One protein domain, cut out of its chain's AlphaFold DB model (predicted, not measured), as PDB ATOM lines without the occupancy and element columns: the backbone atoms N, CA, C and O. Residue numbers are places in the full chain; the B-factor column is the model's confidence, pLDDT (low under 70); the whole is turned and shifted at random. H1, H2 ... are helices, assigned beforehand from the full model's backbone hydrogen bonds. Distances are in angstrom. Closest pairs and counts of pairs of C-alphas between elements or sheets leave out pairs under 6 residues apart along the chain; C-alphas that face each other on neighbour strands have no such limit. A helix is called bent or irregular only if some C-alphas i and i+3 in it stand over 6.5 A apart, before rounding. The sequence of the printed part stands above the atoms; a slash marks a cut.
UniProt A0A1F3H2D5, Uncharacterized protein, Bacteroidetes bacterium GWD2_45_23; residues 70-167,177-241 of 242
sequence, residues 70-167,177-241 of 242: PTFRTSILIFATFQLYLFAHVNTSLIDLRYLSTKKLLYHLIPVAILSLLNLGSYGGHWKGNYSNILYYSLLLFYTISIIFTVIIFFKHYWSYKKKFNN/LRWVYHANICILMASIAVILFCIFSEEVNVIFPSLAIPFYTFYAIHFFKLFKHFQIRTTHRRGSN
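This is residues 70 to 167 and 177 to 241 of the 242 residues of an uncharacterized protein of Bacteroidetes bacterium GWD2_45_23 (UniProt A0A1F3H2D5). An up-and-down bundle of four helices running lengthwise, H1 to H4, has H1 in its middle, where it touches the other three; the longest helix, H5, packs on H4 with residues 204 to 222, and residues 227 to 241, of which 227 to 239 belong to H5, stick out beyond the bundle. The helices that touch are mostly aligned, at shallow tilts. The printed part has 163 residues with five named helices, H1 to H5 in order along the chain, and no named strand; its class is all helix. The whole is loose, with a radius of gyration of the C-alphas of 19.1 A, and is a rod spanning 71 by 34 by 27 A.

The longest helix, H5, residues 202 to 239, is irregular, with C-alphas 203 and 206 7.1 A apart, and has a kink of 30 degrees near residue 210. With residues 204 to 222 alone it touches H4, residues 178 to 199; the closest C-alphas are those of Phe 197 and Val 204, 6.0 A apart. This helical hairpin runs opposite ways at a shallow tilt of 21 degrees. H4 touches H1, residues 70 to 95, opposite ways at a shallow tilt of 14 degrees, closest at the C-alphas of Asn 91 and Val 180, 6.2 A. H3, residues 131 to 167, touches H1 and runs the same way at a shallow tilt of 15 degrees, closest at the C-alphas of Thr 74 and Tyr 136, 5.9 A. H3 also touches H4, closest at the C-alphas of Ile 147 and Ser 191, 7.3 A. H2, residues 102 to 123, forms a helical hairpin with H1 at a shallow tilt of 4 degrees, closest at the C-alphas of Ile 78 and Ser 116, 6.5 A. H2 is only just irregular, with C-alphas 108 and 111 6.6 A apart, and has a kink of 36 degrees near residue 109. H5 is apart from H1, H2 and H3. In H1, H3 and H4 every O i to N i+4 pair is within hydrogen-bond range; in H2 it is 16 of 18 and in H5 27 of 34.

H5 measures 57.8 A from first to last C-alpha and ends with C-alpha 239 at (-29.466, 9.738, -75.171). H3 measures 54.0 A, H1 38.0 A, H4 32.4 A and H2 30.7 A. H1 begins with C-alpha 70 at (14.531, -28.684, -90.221).

The C-alphas farthest apart are those of Gly 129 and Asn 241, 71.4 A. Residues 168 to 176 are not printed; C-alphas 167 and 177 are 15.9 A apart across this cut, in the link from H3 to H4. Of the links printed whole, H4 to H5 is tight, and H1 to H2 and H2 to H3 are short. Mean pLDDT of the printed part is 78.5; it is under 70 in residues 70 to 71, 97 to 103, 121 to 129, 201 to 207 and 232 to 241.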
ATOM      1  N   PRO A  70      14.918 -28.168 -91.544       59.19
ATOM      2  CA  PRO A  70      14.531 -28.684 -90.221       59.19
ATOM      3  C   PRO A  70      14.256 -27.568 -89.207       59.19
ATOM      4  O   PRO A  70      13.259 -27.587 -88.485       59.19
ATOM      5  N   THR A  71      15.111 -26.546 -89.209       64.62
ATOM      6  CA  THR A  71      15.038 -25.362 -88.338       64.62
ATOM      7  C   THR A  71      13.852 -24.464 -88.686       64.62
ATOM      8  O   THR A  71      13.306 -23.745 -87.845       64.62
ATOM      9  N   PHE A  72      13.428 -24.512 -89.944       73.44
ATOM     10  CA  PHE A  72      12.270 -23.782 -90.424       73.44
ATOM     11  C   PHE A  72      10.965 -24.364 -89.856       73.44
ATOM     12  O   PHE A  72      10.119 -23.616 -89.363       73.44
ATOM     13  N   ARG A  73      10.841 -25.698 -89.799       76.88
ATOM     14  CA  ARG A  73       9.668 -26.377 -89.219       76.88
ATOM     15  C   ARG A  73       9.522 -26.131 -87.716       76.88
ATOM     16  O   ARG A  73       8.416 -25.851 -87.257       76.88
ATOM     17  N   THR A  74      10.617 -26.176 -86.948       78.06
ATOM     18  CA  THR A  74      10.574 -25.861 -85.503       78.06
ATOM     19  C   THR A  74      10.144 -24.415 -85.260       78.06
ATOM     20  O   THR A  74       9.311 -24.158 -84.392       78.06
ATOM     21  N   SER A  75      10.656 -23.479 -86.065       77.44
ATOM     22  CA  SER A  75      10.267 -22.067 -86.004       77.44
ATOM     23  C   SER A  75       8.772 -21.890 -86.286       77.44
ATOM     24  O   SER A  75       8.077 -21.243 -85.505       77.44
ATOM     25  N   ILE A  76       8.248 -22.515 -87.348       81.75
ATOM     26  CA  ILE A  76       6.814 -22.474 -87.677       81.75
ATOM     27  C   ILE A  76       5.964 -22.999 -86.523       81.75
ATOM     28  O   ILE A  76       4.981 -22.354 -86.169       81.75
ATOM     29  N   LEU A  77       6.326 -24.128 -85.908       85.00
ATOM     30  CA  LEU A  77       5.555 -24.690 -84.796       85.00
ATOM     31  C   LEU A  77       5.517 -23.757 -83.581       85.00
ATOM     32  O   LEU A  77       4.454 -23.567 -82.987       85.00
ATOM     33  N   ILE A  78       6.645 -23.136 -83.226       85.12
ATOM     34  CA  ILE A  78       6.705 -22.133 -82.151       85.12
ATOM     35  C   ILE A  78       5.716 -21.005 -82.439       85.12
ATOM     36  O   ILE A  78       4.864 -20.659 -81.617       85.12
ATOM     37  N   PHE A  79       5.800 -20.460 -83.643       84.88
ATOM     38  CA  PHE A  79       4.976 -19.353 -84.086       84.88
ATOM     39  C   PHE A  79       3.488 -19.702 -84.162       84.88
ATOM     40  O   PHE A  79       2.650 -18.938 -83.680       84.88
ATOM     41  N   ALA A  80       3.155 -20.877 -84.690       87.38
ATOM     42  CA  ALA A  80       1.795 -21.396 -84.733       87.38
ATOM     43  C   ALA A  80       1.224 -21.583 -83.322       87.38
ATOM     44  O   ALA A  80       0.051 -21.296 -83.090       87.38
ATOM     45  N   THR A  81       2.056 -21.987 -82.359       89.12
ATOM     46  CA  THR A  81       1.665 -22.110 -80.952       89.12
ATOM     47  C   THR A  81       1.322 -20.747 -80.341       89.12
ATOM     48  O   THR A  81       0.271 -20.600 -79.714       89.12
ATOM     49  N   PHE A  82       2.152 -19.721 -80.563       87.62
ATOM     50  CA  PHE A  82       1.838 -18.358 -80.120       87.62
ATOM     51  C   PHE A  82       0.536 -17.842 -80.745       87.62
ATOM     52  O   PHE A  82      -0.321 -17.320 -80.030       87.62
ATOM     53  N   GLN A  83       0.368 -18.017 -82.060       89.12
ATOM     54  CA  GLN A  83      -0.850 -17.615 -82.767       89.12
ATOM     55  C   GLN A  83      -2.083 -18.317 -82.192       89.12
ATOM     56  O   GLN A  83      -3.062 -17.655 -81.849       89.12
ATOM     57  N   LEU A  84      -2.015 -19.636 -82.001       90.75
ATOM     58  CA  LEU A  84      -3.102 -20.430 -81.434       90.75
ATOM     59  C   LEU A  84      -3.556 -19.883 -80.076       90.75
ATOM     60  O   LEU A  84      -4.748 -19.648 -79.882       90.75
ATOM     61  N   TYR A  85      -2.625 -19.627 -79.154       88.62
ATOM     62  CA  TYR A  85      -2.971 -19.108 -77.830       88.62
ATOM     63  C   TYR A  85      -3.523 -17.683 -77.867       88.62
ATOM     64  O   TYR A  85      -4.489 -17.394 -77.157       88.62
ATOM     65  N   LEU A  86      -2.960 -16.799 -78.697       89.00
ATOM     66  CA  LEU A  86      -3.458 -15.430 -78.845       89.00
ATOM     67  C   LEU A  86      -4.893 -15.424 -79.373       89.00
ATOM     68  O   LEU A  86      -5.777 -14.829 -78.755       89.00
ATOM     69  N   PHE A  87      -5.149 -16.138 -80.469       88.44
ATOM     70  CA  PHE A  87      -6.479 -16.227 -81.059       88.44
ATOM     71  C   PHE A  87      -7.479 -16.937 -80.137       88.44
ATOM     72  O   PHE A  87      -8.599 -16.453 -79.975       88.44
ATOM     73  N   ALA A  88      -7.092 -18.035 -79.481       88.06
ATOM     74  CA  ALA A  88      -7.955 -18.733 -78.528       88.06
ATOM     75  C   ALA A  88      -8.334 -17.832 -77.342       88.06
ATOM     76  O   ALA A  88      -9.495 -17.808 -76.917       88.06
ATOM     77  N   HIS A  89      -7.382 -17.049 -76.832       85.50
ATOM     78  CA  HIS A  89      -7.626 -16.123 -75.733       85.50
ATOM     79  C   HIS A  89      -8.518 -14.952 -76.153       85.50
ATOM     80  O   HIS A  89      -9.452 -14.622 -75.419       85.50
ATOM     81  N   VAL A  90      -8.303 -14.364 -77.337       87.31
ATOM     82  CA  VAL A  90      -9.176 -13.308 -77.877       87.31
ATOM     83  C   VAL A  90     -10.588 -13.847 -78.111       87.31
ATOM     84  O   VAL A  90     -11.545 -13.266 -77.607       87.31
ATOM     85  N   ASN A  91     -10.737 -14.988 -78.790       87.19
ATOM     86  CA  ASN A  91     -12.040 -15.601 -79.069       87.19
ATOM     87  C   ASN A  91     -12.814 -15.923 -77.785       87.19
ATOM     88  O   ASN A  91     -14.000 -15.613 -77.680       87.19
ATOM     89  N   THR A  92     -12.142 -16.500 -76.786       83.56
ATOM     90  CA  THR A  92     -12.769 -16.808 -75.490       83.56
ATOM     91  C   THR A  92     -13.145 -15.526 -74.747       83.56
ATOM     92  O   THR A  92     -14.238 -15.441 -74.196       83.56
ATOM     93  N   SER A  93     -12.296 -14.496 -74.801       81.88
ATOM     94  CA  SER A  93     -12.554 -13.188 -74.182       81.88
ATOM     95  C   SER A  93     -13.717 -12.422 -74.818       81.88
ATOM     96  O   SER A  93     -14.398 -11.658 -74.136       81.88
ATOM     97  N   LEU A  94     -13.956 -12.610 -76.120       80.00
ATOM     98  CA  LEU A  94     -15.107 -12.028 -76.818       80.00
ATOM     99  C   LEU A  94     -16.433 -12.671 -76.385       80.00
ATOM    100  O   LEU A  94     -17.465 -12.003 -76.410       80.00
ATOM    101  N   ILE A  95     -16.405 -13.948 -75.991       80.75
ATOM    102  CA  ILE A  95     -17.582 -14.710 -75.550       80.75
ATOM    103  C   ILE A  95     -17.835 -14.515 -74.051       80.75
ATOM    104  O   ILE A  95     -18.975 -14.294 -73.639       80.75
ATOM    105  N   ASP A  96     -16.785 -14.588 -73.232       74.25
ATOM    106  CA  ASP A  96     -16.854 -14.408 -71.785       74.25
ATOM    107  C   ASP A  96     -15.925 -13.280 -71.324       74.25
ATOM    108  O   ASP A  96     -14.713 -13.438 -71.162       74.25
ATOM    109  N   LEU A  97     -16.531 -12.125 -71.042       64.81
ATOM    110  CA  LEU A  97     -15.838 -10.928 -70.565       64.81
ATOM    111  C   LEU A  97     -15.149 -11.130 -69.204       64.81
ATOM    112  O   LEU A  97     -14.249 -10.360 -68.874       64.81
ATOM    113  N   ARG A  98     -15.544 -12.138 -68.409       61.38
ATOM    114  CA  ARG A  98     -14.912 -12.449 -67.112       61.38
ATOM    115  C   ARG A  98     -13.650 -13.298 -67.257       61.38
ATOM    116  O   ARG A  98     -12.887 -13.420 -66.301       61.38
ATOM    117  N   TYR A  99     -13.410 -13.871 -68.436       61.09
ATOM    118  CA  TYR A  99     -12.235 -14.700 -68.706       61.09
ATOM    119  C   TYR A  99     -10.959 -13.875 -68.965       61.09
ATOM    120  O   TYR A  99      -9.864 -14.435 -69.045       61.09
ATOM    121  N   LEU A 100     -11.075 -12.544 -69.050       59.00
ATOM    122  CA  LEU A 100      -9.994 -11.634 -69.419       59.00
ATOM    123  C   LEU A 100      -8.937 -11.512 -68.307       59.00
ATOM    124  O   LEU A 100      -8.898 -10.554 -67.539       59.00
ATOM    125  N   SER A 101      -8.056 -12.502 -68.218       65.50
ATOM    126  CA  SER A 101      -6.865 -12.449 -67.379       65.50
ATOM    127  C   SER A 101      -5.627 -12.588 -68.252       65.50
ATOM    128  O   SER A 101      -5.248 -13.689 -68.653       65.50
ATOM    129  N   THR A 102      -4.963 -11.459 -68.502       62.09
ATOM    130  CA  THR A 102      -3.651 -11.385 -69.167       62.09
ATOM    131  C   THR A 102      -2.612 -12.268 -68.480       62.09
ATOM    132  O   THR A 102      -1.764 -12.852 -69.148       62.09
ATOM    133  N   LYS A 103      -2.718 -12.433 -67.154       69.81
ATOM    134  CA  LYS A 103      -1.853 -13.322 -66.368       69.81
ATOM    135  C   LYS A 103      -1.979 -14.778 -66.821       69.81
ATOM    136  O   LYS A 103      -0.963 -15.431 -67.019       69.81
ATOM    137  N   LYS A 104      -3.202 -15.277 -67.046       71.31
ATOM    138  CA  LYS A 104      -3.432 -16.659 -67.513       71.31
ATOM    139  C   LYS A 104      -2.851 -16.898 -68.907       71.31
ATOM    140  O   LYS A 104      -2.247 -17.938 -69.135       71.31
ATOM    141  N   LEU A 105      -2.990 -15.924 -69.811       70.62
ATOM    142  CA  LEU A 105      -2.350 -15.985 -71.128       70.62
ATOM    143  C   LEU A 105      -0.825 -16.061 -70.991       70.62
ATOM    144  O   LEU A 105      -0.210 -16.925 -71.605       70.62
ATOM    145  N   LEU A 106      -0.230 -15.208 -70.151       73.31
ATOM    146  CA  LEU A 106       1.214 -15.203 -69.929       73.31
ATOM    147  C   LEU A 106       1.705 -16.563 -69.414       73.31
ATOM    148  O   LEU A 106       2.670 -17.092 -69.951       73.31
ATOM    149  N   TYR A 107       0.994 -17.174 -68.459       77.56
ATOM    150  CA  TYR A 107       1.322 -18.514 -67.956       77.56
ATOM    151  C   TYR A 107       1.325 -19.587 -69.051       77.56
ATOM    152  O   TYR A 107       2.218 -20.429 -69.062       77.56
ATOM    153  N   HIS A 108       0.378 -19.549 -69.990       77.94
ATOM    154  CA  HIS A 108       0.357 -20.489 -71.117       77.94
ATOM    155  C   HIS A 108       1.453 -20.218 -72.156       77.94
ATOM    156  O   HIS A 108       1.863 -21.139 -72.856       77.94
ATOM    157  N   LEU A 109       1.960 -18.985 -72.235       78.31
ATOM    158  CA  LEU A 109       3.052 -18.616 -73.136       78.31
ATOM    159  C   LEU A 109       4.447 -18.908 -72.558       78.31
ATOM    160  O   LEU A 109       5.389 -19.031 -73.337       78.31
ATOM    161  N   ILE A 110       4.599 -19.068 -71.237       79.19
ATOM    162  CA  ILE A 110       5.892 -19.393 -70.600       79.19
ATOM    163  C   ILE A 110       6.510 -20.683 -71.178       79.19
ATOM    164  O   ILE A 110       7.658 -20.621 -71.617       79.19
ATOM    165  N   PRO A 111       5.794 -21.827 -71.264       77.94
ATOM    166  CA  PRO A 111       6.344 -23.043 -71.866       77.94
ATOM    167  C   PRO A 111       6.794 -22.835 -73.314       77.94
ATOM    168  O   PRO A 111       7.846 -23.324 -73.715       77.94
ATOM    169  N   VAL A 112       6.031 -22.053 -74.086       78.19
ATOM    170  CA  VAL A 112       6.348 -21.741 -75.486       78.19
ATOM    171  C   VAL A 112       7.625 -20.907 -75.577       78.19
ATOM    172  O   VAL A 112       8.489 -21.196 -76.401       78.19
ATOM    173  N   ALA A 113       7.783 -19.906 -74.709       80.75
ATOM    174  CA  ALA A 113       8.978 -19.070 -74.653       80.75
ATOM    175  C   ALA A 113      10.227 -19.874 -74.253       80.75
ATOM    176  O   ALA A 113      11.275 -19.718 -74.876       80.75
ATOM    177  N   ILE A 114      10.105 -20.784 -73.280       81.94
ATOM    178  CA  ILE A 114      11.196 -21.687 -72.875       81.94
ATOM    179  C   ILE A 114      11.607 -22.585 -74.047       81.94
ATOM    180  O   ILE A 114      12.787 -22.655 -74.387       81.94
ATOM    181  N   LEU A 115      10.641 -23.221 -74.716       75.06
ATOM    182  CA  LEU A 115      10.906 -24.062 -75.887       75.06
ATOM    183  C   LEU A 115      11.518 -23.265 -77.050       75.06
ATOM    184  O   LEU A 115      12.378 -23.775 -77.765       75.06
ATOM    185  N   SER A 116      11.134 -21.996 -77.202       76.75
ATOM    186  CA  SER A 116      11.720 -21.089 -78.195       76.75
ATOM    187  C   SER A 116      13.188 -20.786 -77.899       76.75
ATOM    188  O   SER A 116      14.021 -20.849 -78.800       76.75
ATOM    189  N   LEU A 117      13.520 -20.505 -76.636       79.56
ATOM    190  CA  LEU A 117      14.899 -20.269 -76.195       79.56
ATOM    191  C   LEU A 117      15.772 -21.515 -76.380       79.56
ATOM    192  O   LEU A 117      16.896 -21.405 -76.864       79.56
ATOM    193  N   LEU A 118      15.246 -22.703 -76.067       75.88
ATOM    194  CA  LEU A 118      15.947 -23.969 -76.303       75.88
ATOM    195  C   LEU A 118      16.207 -24.209 -77.799       75.88
ATOM    196  O   LEU A 118      17.300 -24.637 -78.172       75.88
ATOM    197  N   ASN A 119      15.251 -23.862 -78.668       74.06
ATOM    198  CA  ASN A 119      15.427 -23.944 -80.121       74.06
ATOM    199  C   ASN A 119      16.508 -22.968 -80.631       74.06
ATOM    200  O   ASN A 119      17.319 -23.335 -81.479       74.06
ATOM    201  N   LEU A 120      16.588 -21.751 -80.076       72.06
ATOM    202  CA  LEU A 120      17.677 -20.808 -80.375       72.06
ATOM    203  C   LEU A 120      19.037 -21.313 -79.871       72.06
ATOM    204  O   LEU A 120      20.046 -21.152 -80.550       72.06
ATOM    205  N   GLY A 121      19.071 -21.978 -78.715       68.12
ATOM    206  CA  GLY A 121      20.278 -22.642 -78.223       68.12
ATOM    207  C   GLY A 121      20.767 -23.734 -79.179       68.12
ATOM    208  O   GLY A 121      21.970 -23.848 -79.406       68.12
ATOM    209  N   SER A 122      19.842 -24.503 -79.774       67.31
ATOM    210  CA  SER A 122      20.142 -25.489 -80.831       67.31
ATOM    211  C   SER A 122      20.804 -24.824 -82.043       67.31
ATOM    212  O   SER A 122      21.807 -25.319 -82.552       67.31
ATOM    213  N   TYR A 123      20.313 -23.645 -82.442       65.69
ATOM    214  CA  TYR A 123      20.884 -22.852 -83.534       65.69
ATOM    215  C   TYR A 123      22.315 -22.361 -83.250       65.69
ATOM    216  O   TYR A 123      23.150 -22.363 -84.151       65.69
ATOM    217  N   GLY A 124      22.626 -21.995 -82.003       65.81
ATOM    218  CA  GLY A 124      23.965 -21.550 -81.594       65.81
ATOM    219  C   GLY A 124      25.036 -22.651 -81.560       65.81
ATOM    220  O   GLY A 124      26.154 -22.391 -81.130       65.81
ATOM    221  N   GLY A 125      24.709 -23.887 -81.959       65.94
ATOM    222  CA  GLY A 125      25.639 -25.020 -81.923       65.94
ATOM    223  C   GLY A 125      25.955 -25.519 -80.509       65.94
ATOM    224  O   GLY A 125      26.867 -26.323 -80.328       65.94
ATOM    225  N   HIS A 126      25.199 -25.069 -79.500       67.19
ATOM    226  CA  HIS A 126      25.419 -25.441 -78.100       67.19
ATOM    227  C   HIS A 126      25.006 -26.885 -77.781       67.19
ATOM    228  O   HIS A 126      25.421 -27.426 -76.759       67.19
ATOM    229  N   TRP A 127      24.218 -27.527 -78.650       65.19
ATOM    230  CA  TRP A 127      23.693 -28.875 -78.435       65.19
ATOM    231  C   TRP A 127      24.208 -29.827 -79.521       65.19
ATOM    232  O   TRP A 127      24.010 -29.588 -80.710       65.19
ATOM    233  N   LYS A 128      24.873 -30.917 -79.118       57.88
ATOM    234  CA  LYS A 128      25.361 -31.979 -80.017       57.88
ATOM    235  C   LYS A 128      24.355 -33.141 -80.103       57.88
ATOM    236  O   LYS A 128      23.673 -33.448 -79.129       57.88
ATOM    237  N   GLY A 129      24.319 -33.836 -81.244       66.00
ATOM    238  CA  GLY A 129      23.586 -35.101 -81.429       66.00
ATOM    239  C   GLY A 129      22.094 -34.962 -81.780       66.00
ATOM    240  O   GLY A 129      21.657 -33.946 -82.313       66.00
ATOM    241  N   ASN A 130      21.294 -35.991 -81.464       70.25
ATOM    242  CA  ASN A 130      19.858 -36.101 -81.799       70.25
ATOM    243  C   ASN A 130      18.925 -35.125 -81.043       70.25
ATOM    244  O   ASN A 130      17.702 -35.224 -81.156       70.25
ATOM    245  N   TYR A 131      19.471 -34.174 -80.283       74.69
ATOM    246  CA  TYR A 131      18.704 -33.254 -79.438       74.69
ATOM    247  C   TYR A 131      17.710 -32.390 -80.234       74.69
ATOM    248  O   TYR A 131      16.577 -32.197 -79.800       74.69
ATOM    249  N   SER A 132      18.080 -31.953 -81.445       72.44
ATOM    250  CA  SER A 132      17.186 -31.179 -82.320       72.44
ATOM    251  C   SER A 132      15.926 -31.956 -82.725       72.44
ATOM    252  O   SER A 132      14.850 -31.370 -82.823       72.44
ATOM    253  N   ASN A 133      16.037 -33.273 -82.933       77.31
ATOM    254  CA  ASN A 133      14.891 -34.116 -83.282       77.31
ATOM    255  C   ASN A 133      13.978 -34.318 -82.071       77.31
ATOM    256  O   ASN A 133      12.762 -34.210 -82.197       77.31
ATOM    257  N   ILE A 134      14.562 -34.548 -80.890       81.62
ATOM    258  CA  ILE A 134      13.807 -34.664 -79.636       81.62
ATOM    259  C   ILE A 134      13.019 -33.376 -79.385       81.62
ATOM    260  O   ILE A 134      11.805 -33.437 -79.205       81.62
ATOM    261  N   LEU A 135      13.676 -32.213 -79.465       80.81
ATOM    262  CA  LEU A 135      13.020 -30.912 -79.322       80.81
ATOM    263  C   LEU A 135      11.879 -30.734 -80.325       80.81
ATOM    264  O   LEU A 135      10.788 -30.327 -79.934       80.81
ATOM    265  N   TYR A 136      12.107 -31.065 -81.597       82.62
ATOM    266  CA  TYR A 136      11.086 -30.964 -82.636       82.62
ATOM    267  C   TYR A 136       9.835 -31.792 -82.308       82.62
ATOM    268  O   TYR A 136       8.727 -31.253 -82.303       82.62
ATOM    269  N   TYR A 137       9.996 -33.078 -81.980       85.38
ATOM    270  CA  TYR A 137       8.864 -33.952 -81.666       85.38
ATOM    271  C   TYR A 137       8.177 -33.578 -80.349       85.38
ATOM    272  O   TYR A 137       6.948 -33.618 -80.276       85.38
ATOM    273  N   SER A 138       8.929 -33.151 -79.330       86.00
ATOM    274  CA  SER A 138       8.348 -32.617 -78.094       86.00
ATOM    275  C   SER A 138       7.487 -31.381 -78.364       86.00
ATOM    276  O   SER A 138       6.404 -31.249 -77.797       86.00
ATOM    277  N   LEU A 139       7.931 -30.497 -79.260       86.62
ATOM    278  CA  LEU A 139       7.213 -29.274 -79.609       86.62
ATOM    279  C   LEU A 139       5.967 -29.569 -80.454       86.62
ATOM    280  O   LEU A 139       4.910 -28.992 -80.206       86.62
ATOM    281  N   LEU A 140       6.051 -30.524 -81.383       89.12
ATOM    282  CA  LEU A 140       4.902 -31.010 -82.149       89.12
ATOM    283  C   LEU A 140       3.833 -31.641 -81.240       89.12
ATOM    284  O   LEU A 140       2.639 -31.358 -81.385       89.12
ATOM    285  N   LEU A 141       4.253 -32.459 -80.271       89.75
ATOM    286  CA  LEU A 141       3.359 -33.074 -79.289       89.75
ATOM    287  C   LEU A 141       2.712 -32.011 -78.393       89.75
ATOM    288  O   LEU A 141       1.493 -32.014 -78.214       89.75
ATOM    289  N   PHE A 142       3.500 -31.057 -77.893       89.94
ATOM    290  CA  PHE A 142       2.996 -29.934 -77.106       89.94
ATOM    291  C   PHE A 142       1.970 -29.102 -77.889       89.94
ATOM    292  O   PHE A 142       0.897 -28.785 -77.367       89.94
ATOM    293  N   TYR A 143       2.257 -28.786 -79.154       90.38
ATOM    294  CA  TYR A 143       1.343 -28.052 -80.027       90.38
ATOM    295  C   TYR A 143       0.026 -28.811 -80.240       90.38
ATOM    296  O   TYR A 143      -1.054 -28.237 -80.094       90.38
ATOM    297  N   THR A 144       0.096 -30.123 -80.476       92.00
ATOM    298  CA  THR A 144      -1.089 -30.983 -80.640       92.00
ATOM    299  C   THR A 144      -1.967 -30.989 -79.384       92.00
ATOM    300  O   THR A 144      -3.179 -30.778 -79.469       92.00
ATOM    301  N   ILE A 145      -1.364 -31.142 -78.199       90.81
ATOM    302  CA  ILE A 145      -2.087 -31.055 -76.918       90.81
ATOM    303  C   ILE A 145      -2.713 -29.664 -76.742       90.81
ATOM    304  O   ILE A 145      -3.857 -29.543 -76.296       90.81
ATOM    305  N   SER A 146      -1.994 -28.612 -77.132       90.12
ATOM    306  CA  SER A 146      -2.462 -27.225 -77.040       90.12
ATOM    307  C   SER A 146      -3.702 -26.976 -77.901       90.12
ATOM    308  O   SER A 146      -4.628 -26.294 -77.454       90.12
ATOM    309  N   ILE A 147      -3.777 -27.565 -79.099       92.00
ATOM    310  CA  ILE A 147      -4.969 -27.504 -79.961       92.00
ATOM    311  C   ILE A 147      -6.161 -28.150 -79.260       92.00
ATOM    312  O   ILE A 147      -7.211 -27.523 -79.129       92.00
ATOM    313  N   ILE A 148      -5.998 -29.372 -78.751       91.00
ATOM    314  CA  ILE A 148      -7.079 -30.094 -78.065       91.00
ATOM    315  C   ILE A 148      -7.592 -29.272 -76.876       91.00
ATOM    316  O   ILE A 148      -8.795 -29.043 -76.737       91.00
ATOM    317  N   PHE A 149      -6.681 -28.760 -76.048       89.44
ATOM    318  CA  PHE A 149      -7.032 -27.978 -74.866       89.44
ATOM    319  C   PHE A 149      -7.754 -26.668 -75.214       89.44
ATOM    320  O   PHE A 149      -8.784 -26.346 -74.616       89.44
ATOM    321  N   THR A 150      -7.255 -25.922 -76.204       88.31
ATOM    322  CA  THR A 150      -7.865 -24.651 -76.634       88.31
ATOM    323  C   THR A 150      -9.247 -24.855 -77.249       88.31
ATOM    324  O   THR A 150     -10.167 -24.095 -76.940       88.31
ATOM    325  N   VAL A 151      -9.438 -25.919 -78.033       90.12
ATOM    326  CA  VAL A 151     -10.742 -26.310 -78.579       90.12
ATOM    327  C   VAL A 151     -11.726 -26.636 -77.455       90.12
ATOM    328  O   VAL A 151     -12.810 -26.053 -77.409       90.12
ATOM    329  N   ILE A 152     -11.350 -27.503 -76.509       88.75
ATOM    330  CA  ILE A 152     -12.224 -27.900 -75.393       88.75
ATOM    331  C   ILE A 152     -12.650 -26.677 -74.570       88.75
ATOM    332  O   ILE A 152     -13.837 -26.505 -74.274       88.75
ATOM    333  N   ILE A 153     -11.703 -25.798 -74.225       87.12
ATOM    334  CA  ILE A 153     -11.994 -24.565 -73.482       87.12
ATOM    335  C   ILE A 153     -12.972 -23.687 -74.251       87.12
ATOM    336  O   ILE A 153     -13.947 -23.209 -73.661       87.12
ATOM    337  N   PHE A 154     -12.730 -23.477 -75.544       87.94
ATOM    338  CA  PHE A 154     -13.586 -22.639 -76.367       87.94
ATOM    339  C   PHE A 154     -15.018 -23.177 -76.407       87.94
ATOM    340  O   PHE A 154     -15.959 -22.439 -76.119       87.94
ATOM    341  N   PHE A 155     -15.194 -24.470 -76.694       87.44
ATOM    342  CA  PHE A 155     -16.519 -25.087 -76.771       87.44
ATOM    343  C   PHE A 155     -17.266 -25.031 -75.437       87.44
ATOM    344  O   PHE A 155     -18.460 -24.728 -75.422       87.44
ATOM    345  N   LYS A 156     -16.571 -25.234 -74.311       87.19
ATOM    346  CA  LYS A 156     -17.161 -25.107 -72.971       87.19
ATOM    347  C   LYS A 156     -17.719 -23.700 -72.721       87.19
ATOM    348  O   LYS A 156     -18.852 -23.561 -72.254       87.19
ATOM    349  N   HIS A 157     -16.957 -22.657 -73.055       85.62
ATOM    350  CA  HIS A 157     -17.408 -21.269 -72.883       85.62
ATOM    351  C   HIS A 157     -18.501 -20.897 -73.889       85.62
ATOM    352  O   HIS A 157     -19.500 -20.286 -73.510       85.62
ATOM    353  N   TYR A 158     -18.367 -21.328 -75.144       84.81
ATOM    354  CA  TYR A 158     -19.357 -21.084 -76.188       84.81
ATOM    355  C   TYR A 158     -20.709 -21.731 -75.868       84.81
ATOM    356  O   TYR A 158     -21.750 -21.097 -76.036       84.81
ATOM    357  N   TRP A 159     -20.724 -22.956 -75.336       83.56
ATOM    358  CA  TRP A 159     -21.964 -23.612 -74.917       83.56
ATOM    359  C   TRP A 159     -22.630 -22.875 -73.753       83.56
ATOM    360  O   TRP A 159     -23.842 -22.658 -73.766       83.56
ATOM    361  N   SER A 160     -21.846 -22.447 -72.756       84.19
ATOM    362  CA  SER A 160     -22.361 -21.646 -71.639       84.19
ATOM    363  C   SER A 160     -22.976 -20.330 -72.127       84.19
ATOM    364  O   SER A 160     -24.074 -19.963 -71.705       84.19
ATOM    365  N   TYR A 161     -22.312 -19.657 -73.072       83.19
ATOM    366  CA  TYR A 161     -22.828 -18.465 -73.739       83.19
ATOM    367  C   TYR A 161     -24.134 -18.745 -74.486       83.19
ATOM    368  O   TYR A 161     -25.124 -18.059 -74.245       83.19
ATOM    369  N   LYS A 162     -24.178 -19.786 -75.325       82.50
ATOM    370  CA  LYS A 162     -25.362 -20.140 -76.116       82.50
ATOM    371  C   LYS A 162     -26.561 -20.487 -75.231       82.50
ATOM    372  O   LYS A 162     -27.672 -20.051 -75.514       82.50
ATOM    373  N   LYS A 163     -26.341 -21.206 -74.124       81.19
ATOM    374  CA  LYS A 163     -27.394 -21.516 -73.142       81.19
ATOM    375  C   LYS A 163     -27.964 -20.240 -72.512       81.19
ATOM    376  O   LYS A 163     -29.176 -20.105 -72.414       81.19
ATOM    377  N   LYS A 164     -27.107 -19.285 -72.130       78.12
ATOM    378  CA  LYS A 164     -27.557 -17.978 -71.620       78.12
ATOM    379  C   LYS A 164     -28.309 -17.200 -72.701       78.12
ATOM    380  O   LYS A 164     -29.399 -16.714 -72.437       78.12
ATOM    381  N   PHE A 165     -27.765 -17.117 -73.913       76.44
ATOM    382  CA  PHE A 165     -28.381 -16.386 -75.020       76.44
ATOM    383  C   PHE A 165     -29.795 -16.896 -75.329       76.44
ATOM    384  O   PHE A 165     -30.728 -16.100 -75.351       76.44
ATOM    385  N   ASN A 166     -29.964 -18.215 -75.457       75.50
ATOM    386  CA  ASN A 166     -31.263 -18.836 -75.724       75.50
ATOM    387  C   ASN A 166     -32.279 -18.619 -74.591       75.50
ATOM    388  O   ASN A 166     -33.467 -18.489 -74.860       75.50
ATOM    389  N   ASN A 167     -31.828 -18.571 -73.334       76.06
ATOM    390  CA  ASN A 167     -32.717 -18.362 -72.189       76.06
ATOM    391  C   ASN A 167     -33.198 -16.905 -72.059       76.06
ATOM    392  O   ASN A 167     -34.283 -16.675 -71.536       76.06
ATOM    393  N   LEU A 177     -22.208 -12.949 -82.122       81.00
ATOM    394  CA  LEU A 177     -20.968 -13.666 -81.803       81.00
ATOM    395  C   LEU A 177     -20.843 -15.011 -82.535       81.00
ATOM    396  O   LEU A 177     -19.810 -15.668 -82.425       81.00
ATOM    397  N   ARG A 178     -21.816 -15.388 -83.378       84.50
ATOM    398  CA  ARG A 178     -21.746 -16.614 -84.196       84.50
ATOM    399  C   ARG A 178     -20.519 -16.657 -85.116       84.50
ATOM    400  O   ARG A 178     -19.998 -17.729 -85.404       84.50
ATOM    401  N   TRP A 179     -20.014 -15.507 -85.561       87.69
ATOM    402  CA  TRP A 179     -18.789 -15.455 -86.371       87.69
ATOM    403  C   TRP A 179     -17.546 -15.908 -85.590       87.69
ATOM    404  O   TRP A 179     -16.634 -16.451 -86.203       87.69
ATOM    405  N   VAL A 180     -17.517 -15.754 -84.256       87.88
ATOM    406  CA  VAL A 180     -16.398 -16.204 -83.406       87.88
ATOM    407  C   VAL A 180     -16.290 -17.729 -83.434       87.88
ATOM    408  O   VAL A 180     -15.192 -18.276 -83.465       87.88
ATOM    409  N   TYR A 181     -17.429 -18.427 -83.506       88.00
ATOM    410  CA  TYR A 181     -17.470 -19.876 -83.704       88.00
ATOM    411  C   TYR A 181     -16.849 -20.286 -85.044       88.00
ATOM    412  O   TYR A 181     -15.969 -21.144 -85.077       88.00
ATOM    413  N   HIS A 182     -17.250 -19.631 -86.139       89.06
ATOM    414  CA  HIS A 182     -16.678 -19.893 -87.462       89.06
ATOM    415  C   HIS A 182     -15.179 -19.566 -87.515       89.06
ATOM    416  O   HIS A 182     -14.404 -20.359 -88.040       89.06
ATOM    417  N   ALA A 183     -14.753 -18.463 -86.893       89.31
ATOM    418  CA  ALA A 183     -13.342 -18.116 -86.776       89.31
ATOM    419  C   ALA A 183     -12.547 -19.195 -86.025       89.31
ATOM    420  O   ALA A 183     -11.450 -19.546 -86.451       89.31
ATOM    421  N   ASN A 184     -13.103 -19.765 -84.951       89.38
ATOM    422  CA  ASN A 184     -12.438 -20.832 -84.209       89.38
ATOM    423  C   ASN A 184     -12.334 -22.143 -85.007       89.38
ATOM    424  O   ASN A 184     -11.323 -22.831 -84.908       89.38
ATOM    425  N   ILE A 185     -13.328 -22.459 -85.846       88.94
ATOM    426  CA  ILE A 185     -13.227 -23.571 -86.805       88.94
ATOM    427  C   ILE A 185     -12.099 -23.315 -87.808       88.94
ATOM    428  O   ILE A 185     -11.291 -24.207 -88.047       88.94
ATOM    429  N   CYS A 186     -11.995 -22.105 -88.365       89.44
ATOM    430  CA  CYS A 186     -10.903 -21.765 -89.279       89.44
ATOM    431  C   CYS A 186      -9.526 -21.899 -88.607       89.44
ATOM    432  O   CYS A 186      -8.610 -22.439 -89.218       89.44
ATOM    433  N   ILE A 187      -9.389 -21.477 -87.343       90.06
ATOM    434  CA  ILE A 187      -8.150 -21.647 -86.559       90.06
ATOM    435  C   ILE A 187      -7.832 -23.128 -86.348       90.06
ATOM    436  O   ILE A 187      -6.677 -23.525 -86.492       90.06
ATOM    437  N   LEU A 188      -8.835 -23.957 -86.043       90.12
ATOM    438  CA  LEU A 188      -8.653 -25.401 -85.904       90.12
ATOM    439  C   LEU A 188      -8.176 -26.031 -87.219       90.12
ATOM    440  O   LEU A 188      -7.184 -26.753 -87.219       90.12
ATOM    441  N   MET A 189      -8.826 -25.706 -88.338       88.94
ATOM    442  CA  MET A 189      -8.428 -26.189 -89.665       88.94
ATOM    443  C   MET A 189      -7.006 -25.748 -90.026       88.94
ATOM    444  O   MET A 189      -6.212 -26.563 -90.488       88.94
ATOM    445  N   ALA A 190      -6.652 -24.487 -89.756       87.44
ATOM    446  CA  ALA A 190      -5.298 -23.979 -89.958       87.44
ATOM    447  C   ALA A 190      -4.277 -24.707 -89.071       87.44
ATOM    448  O   ALA A 190      -3.181 -25.021 -89.523       87.44
ATOM    449  N   SER A 191      -4.643 -25.033 -87.830       88.94
ATOM    450  CA  SER A 191      -3.766 -25.751 -86.899       88.94
ATOM    451  C   SER A 191      -3.536 -27.204 -87.327       88.94
ATOM    452  O   SER A 191      -2.413 -27.701 -87.261       88.94
ATOM    453  N   ILE A 192      -4.574 -27.874 -87.838       88.31
ATOM    454  CA  ILE A 192      -4.452 -29.203 -88.452       88.31
ATOM    455  C   ILE A 192      -3.547 -29.130 -89.688       88.31
ATOM    456  O   ILE A 192      -2.671 -29.976 -89.848       88.31
ATOM    457  N   ALA A 193      -3.694 -28.098 -90.524       85.50
ATOM    458  CA  ALA A 193      -2.823 -27.895 -91.680       85.50
ATOM    459  C   ALA A 193      -1.349 -27.699 -91.277       85.50
ATOM    460  O   ALA A 193      -0.472 -28.239 -91.944       85.50
ATOM    461  N   VAL A 194      -1.063 -27.005 -90.166       85.75
ATOM    462  CA  VAL A 194       0.303 -26.882 -89.620       85.75
ATOM    463  C   VAL A 194       0.857 -28.242 -89.188       85.75
ATOM    464  O   VAL A 194       2.008 -28.545 -89.496       85.75
ATOM    465  N   ILE A 195       0.059 -29.085 -88.521       87.81
ATOM    466  CA  ILE A 195       0.479 -30.452 -88.166       87.81
ATOM    467  C   ILE A 195       0.797 -31.251 -89.432       87.81
ATOM    468  O   ILE A 195       1.859 -31.867 -89.517       87.81
ATOM    469  N   LEU A 196      -0.097 -31.211 -90.423       84.94
ATOM    470  CA  LEU A 196       0.102 -31.906 -91.692       84.94
ATOM    471  C   LEU A 196       1.357 -31.412 -92.405       84.94
ATOM    472  O   LEU A 196       2.120 -32.245 -92.860       84.94
ATOM    473  N   PHE A 197       1.622 -30.106 -92.428       80.12
ATOM    474  CA  PHE A 197       2.848 -29.532 -92.990       80.12
ATOM    475  C   PHE A 197       4.121 -29.988 -92.255       80.12
ATOM    476  O   PHE A 197       5.181 -30.172 -92.851       80.12
ATOM    477  N   CYS A 198       4.039 -30.168 -90.939       80.00
ATOM    478  CA  CYS A 198       5.170 -30.637 -90.144       80.00
ATOM    479  C   CYS A 198       5.468 -32.130 -90.394       80.00
ATOM    480  O   CYS A 198       6.629 -32.548 -90.341       80.00
ATOM    481  N   ILE A 199       4.441 -32.935 -90.682       81.75
ATOM    482  CA  ILE A 199       4.560 -34.387 -90.887       81.75
ATOM    483  C   ILE A 199       4.811 -34.734 -92.362       81.75
ATOM    484  O   ILE A 199       5.734 -35.482 -92.679       81.75
ATOM    485  N   PHE A 200       3.995 -34.187 -93.256       71.94
ATOM    486  CA  PHE A 200       3.979 -34.436 -94.691       71.94
ATOM    487  C   PHE A 200       4.569 -33.220 -95.420       71.94
ATOM    488  O   PHE A 200       4.269 -32.082 -95.087       71.94
ATOM    489  N   SER A 201       5.460 -33.489 -96.374       65.62
ATOM    490  CA  SER A 201       6.381 -32.560 -97.050       65.62
ATOM    491  C   SER A 201       5.794 -31.231 -97.597       65.62
ATOM    492  O   SER A 201       4.595 -30.974 -97.596       65.62
ATOM    493  N   GLU A 202       6.687 -30.384 -98.119       59.66
ATOM    494  CA  GLU A 202       6.543 -28.956 -98.454       59.66
ATOM    495  C   GLU A 202       5.401 -28.535 -99.399       59.66
ATOM    496  O   GLU A 202       5.183 -27.333 -99.559       59.66
ATOM    497  N   GLU A 203       4.663 -29.458-100.018       56.88
ATOM    498  CA  GLU A 203       3.644 -29.146-101.034       56.88
ATOM    499  C   GLU A 203       2.440 -28.367-100.474       56.88
ATOM    500  O   GLU A 203       1.799 -27.595-101.187       56.88
ATOM    501  N   VAL A 204       2.190 -28.460 -99.163       59.31
ATOM    502  CA  VAL A 204       1.114 -27.721 -98.470       59.31
ATOM    503  C   VAL A 204       1.435 -26.218 -98.311       59.31
ATOM    504  O   VAL A 204       0.567 -25.417 -97.960       59.31
ATOM    505  N   ASN A 205       2.664 -25.786 -98.623       62.22
ATOM    506  CA  ASN A 205       3.133 -24.420 -98.367       62.22
ATOM    507  C   ASN A 205       2.389 -23.313 -99.115       62.22
ATOM    508  O   ASN A 205       2.292 -22.212 -98.592       62.22
ATOM    509  N   VAL A 206       1.893 -23.545-100.333       64.06
ATOM    510  CA  VAL A 206       1.241 -22.475-101.125       64.06
ATOM    511  C   VAL A 206      -0.181 -22.192-100.624       64.06
ATOM    512  O   VAL A 206      -0.693 -21.073-100.717       64.06
ATOM    513  N   ILE A 207      -0.823 -23.205-100.044       69.31
ATOM    514  CA  ILE A 207      -2.211 -23.132 -99.580       69.31
ATOM    515  C   ILE A 207      -2.307 -22.273 -98.312       69.31
ATOM    516  O   ILE A 207      -3.273 -21.540 -98.117       69.31
ATOM    517  N   PHE A 208      -1.285 -22.304 -97.458       71.62
ATOM    518  CA  PHE A 208      -1.345 -21.629 -96.165       71.62
ATOM    519  C   PHE A 208      -1.363 -20.086 -96.271       71.62
ATOM    520  O   PHE A 208      -2.291 -19.476 -95.733       71.62
ATOM    521  N   PRO A 209      -0.454 -19.418 -97.014       72.94
ATOM    522  CA  PRO A 209      -0.507 -17.967 -97.205       72.94
ATOM    523  C   PRO A 209      -1.749 -17.509 -97.976       72.94
ATOM    524  O   PRO A 209      -2.307 -16.454 -97.672       72.94
ATOM    525  N   SER A 210      -2.215 -18.308 -98.945       77.88
ATOM    526  CA  SER A 210      -3.395 -17.960 -99.746       77.88
ATOM    527  C   SER A 210      -4.691 -18.005 -98.930       77.88
ATOM    528  O   SER A 210      -5.548 -17.143 -99.119       77.88
ATOM    529  N   LEU A 211      -4.816 -18.925 -97.965       82.12
ATOM    530  CA  LEU A 211      -5.934 -18.963 -97.013       82.12
ATOM    531  C   LEU A 211      -5.784 -17.974 -95.847       82.12
ATOM    532  O   LEU A 211      -6.787 -17.557 -95.261       82.12
ATOM    533  N   ALA A 212      -4.560 -17.559 -95.515       81.56
ATOM    534  CA  ALA A 212      -4.327 -16.596 -94.445       81.56
ATOM    535  C   ALA A 212      -4.947 -15.227 -94.770       81.56
ATOM    536  O   ALA A 212      -5.707 -14.696 -93.965       81.56
ATOM    537  N   ILE A 213      -4.706 -14.676 -95.963       85.38
ATOM    538  CA  ILE A 213      -5.236 -13.358 -96.364       85.38
ATOM    539  C   ILE A 213      -6.760 -13.239 -96.144       85.38
ATOM    540  O   ILE A 213      -7.184 -12.317 -95.433       85.38
ATOM    541  N   PRO A 214      -7.612 -14.140 -96.684       88.69
ATOM    542  CA  PRO A 214      -9.052 -14.047 -96.483       88.69
ATOM    543  C   PRO A 214      -9.450 -14.285 -95.025       88.69
ATOM    544  O   PRO A 214     -10.351 -13.601 -94.546       88.69
ATOM    545  N   PHE A 215      -8.775 -15.177 -94.287       87.81
ATOM    546  CA  PHE A 215      -9.072 -15.408 -92.871       87.81
ATOM    547  C   PHE A 215      -8.797 -14.170 -92.005       87.81
ATOM    548  O   PHE A 215      -9.681 -13.732 -91.265       87.81
ATOM    549  N   TYR A 216      -7.605 -13.577 -92.114       86.56
ATOM    550  CA  TYR A 216      -7.239 -12.377 -91.357       86.56
ATOM    551  C   TYR A 216      -8.140 -11.194 -91.748       86.56
ATOM    552  O   TYR A 216      -8.644 -10.475 -90.887       86.56
ATOM    553  N   THR A 217      -8.461 -11.040 -93.034       88.12
ATOM    554  CA  THR A 217      -9.388  -9.991 -93.489       88.12
ATOM    555  C   THR A 217     -10.803 -10.196 -92.933       88.12
ATOM    556  O   THR A 217     -11.384  -9.273 -92.359       88.12
ATOM    557  N   PHE A 218     -11.347 -11.415 -93.035       90.38
ATOM    558  CA  PHE A 218     -12.650 -11.784 -92.474       90.38
ATOM    559  C   PHE A 218     -12.710 -11.502 -90.971       90.38
ATOM    560  O   PHE A 218     -13.646 -10.853 -90.491       90.38
ATOM    561  N   TYR A 219     -11.691 -11.946 -90.232       89.75
ATOM    562  CA  TYR A 219     -11.621 -11.756 -88.791       89.75
ATOM    563  C   TYR A 219     -11.605 -10.265 -88.440       89.75
ATOM    564  O   TYR A 219     -12.373  -9.826 -87.582       89.75
ATOM    565  N   ALA A 220     -10.781  -9.467 -89.125       88.19
ATOM    566  CA  ALA A 220     -10.680  -8.038 -88.867       88.19
ATOM    567  C   ALA A 220     -12.003  -7.299 -89.111       88.19
ATOM    568  O   ALA A 220     -12.462  -6.556 -88.239       88.19
ATOM    569  N   ILE A 221     -12.666  -7.552 -90.246       88.69
ATOM    570  CA  ILE A 221     -13.963  -6.943 -90.581       88.69
ATOM    571  C   ILE A 221     -14.997  -7.241 -89.492       88.69
ATOM    572  O   ILE A 221     -15.685  -6.335 -89.009       88.69
ATOM    573  N   HIS A 222     -15.104  -8.502 -89.070       87.44
ATOM    574  CA  HIS A 222     -16.063  -8.898 -88.043       87.44
ATOM    575  C   HIS A 222     -15.735  -8.313 -86.663       87.44
ATOM    576  O   HIS A 222     -16.645  -7.876 -85.951       87.44
ATOM    577  N   PHE A 223     -14.452  -8.216 -86.313       85.81
ATOM    578  CA  PHE A 223     -14.006  -7.607 -85.064       85.81
ATOM    579  C   PHE A 223     -14.322  -6.100 -85.004       85.81
ATOM    580  O   PHE A 223     -14.797  -5.604 -83.977       85.81
ATOM    581  N   PHE A 224     -14.131  -5.363 -86.105       84.88
ATOM    582  CA  PHE A 224     -14.517  -3.948 -86.199       84.88
ATOM    583  C   PHE A 224     -16.036  -3.750 -86.255       84.88
ATOM    584  O   PHE A 224     -16.570  -2.804 -85.672       84.88
ATOM    585  N   LYS A 225     -16.776  -4.656 -86.901       85.69
ATOM    586  CA  LYS A 225     -18.246  -4.616 -86.896       85.69
ATOM    587  C   LYS A 225     -18.805  -4.774 -85.483       85.69
ATOM    588  O   LYS A 225     -19.729  -4.052 -85.100       85.69
ATOM    589  N   LEU A 226     -18.223  -5.680 -84.698       79.19
ATOM    590  CA  LEU A 226     -18.583  -5.878 -83.297       79.19
ATOM    591  C   LEU A 226     -18.338  -4.602 -82.473       79.19
ATOM    592  O   LEU A 226     -19.195  -4.201 -81.686       79.19
ATOM    593  N   PHE A 227     -17.220  -3.913 -82.708       77.94
ATOM    594  CA  PHE A 227     -16.929  -2.623 -82.077       77.94
ATOM    595  C   PHE A 227     -17.972  -1.557 -82.371       77.94
ATOM    596  O   PHE A 227     -18.496  -0.935 -81.446       77.94
ATOM    597  N   LYS A 228     -18.298  -1.375 -83.654       76.81
ATOM    598  CA  LYS A 228     -19.287  -0.387 -84.088       76.81
ATOM    599  C   LYS A 228     -20.630  -0.627 -83.397       76.81
ATOM    600  O   LYS A 228     -21.257   0.317 -82.925       76.81
ATOM    601  N   HIS A 229     -21.033  -1.890 -83.250       74.94
ATOM    602  CA  HIS A 229     -22.251  -2.260 -82.525       74.94
ATOM    603  C   HIS A 229     -22.214  -1.862 -81.040       74.94
ATOM    604  O   HIS A 229     -23.180  -1.300 -80.521       74.94
ATOM    605  N   PHE A 230     -21.088  -2.094 -80.356       72.56
ATOM    606  CA  PHE A 230     -20.913  -1.670 -78.961       72.56
ATOM    607  C   PHE A 230     -20.902  -0.141 -78.804       72.56
ATOM    608  O   PHE A 230     -21.476   0.387 -77.847       72.56
ATOM    609  N   GLN A 231     -20.314   0.592 -79.749       70.00
ATOM    610  CA  GLN A 231     -20.313   2.058 -79.739       70.00
ATOM    611  C   GLN A 231     -21.721   2.648 -79.952       70.00
ATOM    612  O   GLN A 231     -22.102   3.602 -79.272       70.00
ATOM    613  N   ILE A 232     -22.534   2.055 -80.832       68.62
ATOM    614  CA  ILE A 232     -23.921   2.489 -81.075       68.62
ATOM    615  C   ILE A 232     -24.806   2.234 -79.842       68.62
ATOM    616  O   ILE A 232     -25.552   3.111 -79.411       68.62
ATOM    617  N   ARG A 233     -24.695   1.063 -79.197       61.72
ATOM    618  CA  ARG A 233     -25.473   0.775 -77.974       61.72
ATOM    619  C   ARG A 233     -25.124   1.700 -76.808       61.72
ATOM    620  O   ARG A 233     -26.001   2.055 -76.022       61.72
ATOM    621  N   THR A 234     -23.855   2.081 -76.679       60.34
ATOM    622  CA  THR A 234     -23.407   2.972 -75.595       60.34
ATOM    623  C   THR A 234     -23.780   4.436 -75.835       60.34
ATOM    624  O   THR A 234     -24.031   5.152 -74.868       60.34
ATOM    625  N   THR A 235     -23.887   4.876 -77.091       60.00
ATOM    626  CA  THR A 235     -24.388   6.218 -77.445       60.00
ATOM    627  C   THR A 235     -25.905   6.326 -77.276       60.00
ATOM    628  O   THR A 235     -26.361   7.270 -76.636       60.00
ATOM    629  N   HIS A 236     -26.687   5.322 -77.698       58.75
ATOM    630  CA  HIS A 236     -28.143   5.310 -77.474       58.75
ATOM    631  C   HIS A 236     -28.537   5.289 -75.988       58.75
ATOM    632  O   HIS A 236     -29.446   6.012 -75.590       58.75
ATOM    633  N   ARG A 237     -27.825   4.538 -75.135       54.31
ATOM    634  CA  ARG A 237     -28.078   4.554 -73.679       54.31
ATOM    635  C   ARG A 237     -27.776   5.901 -73.012       54.31
ATOM    636  O   ARG A 237     -28.334   6.174 -71.960       54.31
ATOM    637  N   ARG A 238     -26.917   6.742 -73.601       51.28
ATOM    638  CA  ARG A 238     -26.658   8.105 -73.098       51.28
ATOM    639  C   ARG A 238     -27.701   9.125 -73.556       51.28
ATOM    640  O   ARG A 238     -27.872  10.122 -72.871       51.28
ATOM    641  N   GLY A 239     -28.384   8.879 -74.676       48.00
ATOM    642  CA  GLY A 239     -29.466   9.738 -75.171       48.00
ATOM    643  C   GLY A 239     -30.809   9.531 -74.463       48.00
ATOM    644  O   GLY A 239     -31.631  10.426 -74.493       48.00
ATOM    645  N   SER A 240     -31.016   8.383 -73.808       42.84
ATOM    646  CA  SER A 240     -32.250   8.064 -73.063       42.84
ATOM    647  C   SER A 240     -32.235   8.511 -71.591       42.84
ATOM    648  O   SER A 240     -33.235   8.335 -70.904       42.84
ATOM    649  N   ASN A 241     -31.104   9.028 -71.101       43.41
ATOM    650  CA  ASN A 241     -30.927   9.538 -69.732       43.41
ATOM    651  C   ASN A 241     -30.780  11.075 -69.702       43.41
ATOM    652  O   ASN A 241     -30.218  11.626 -68.756       43.41
TER     653      ASN A 241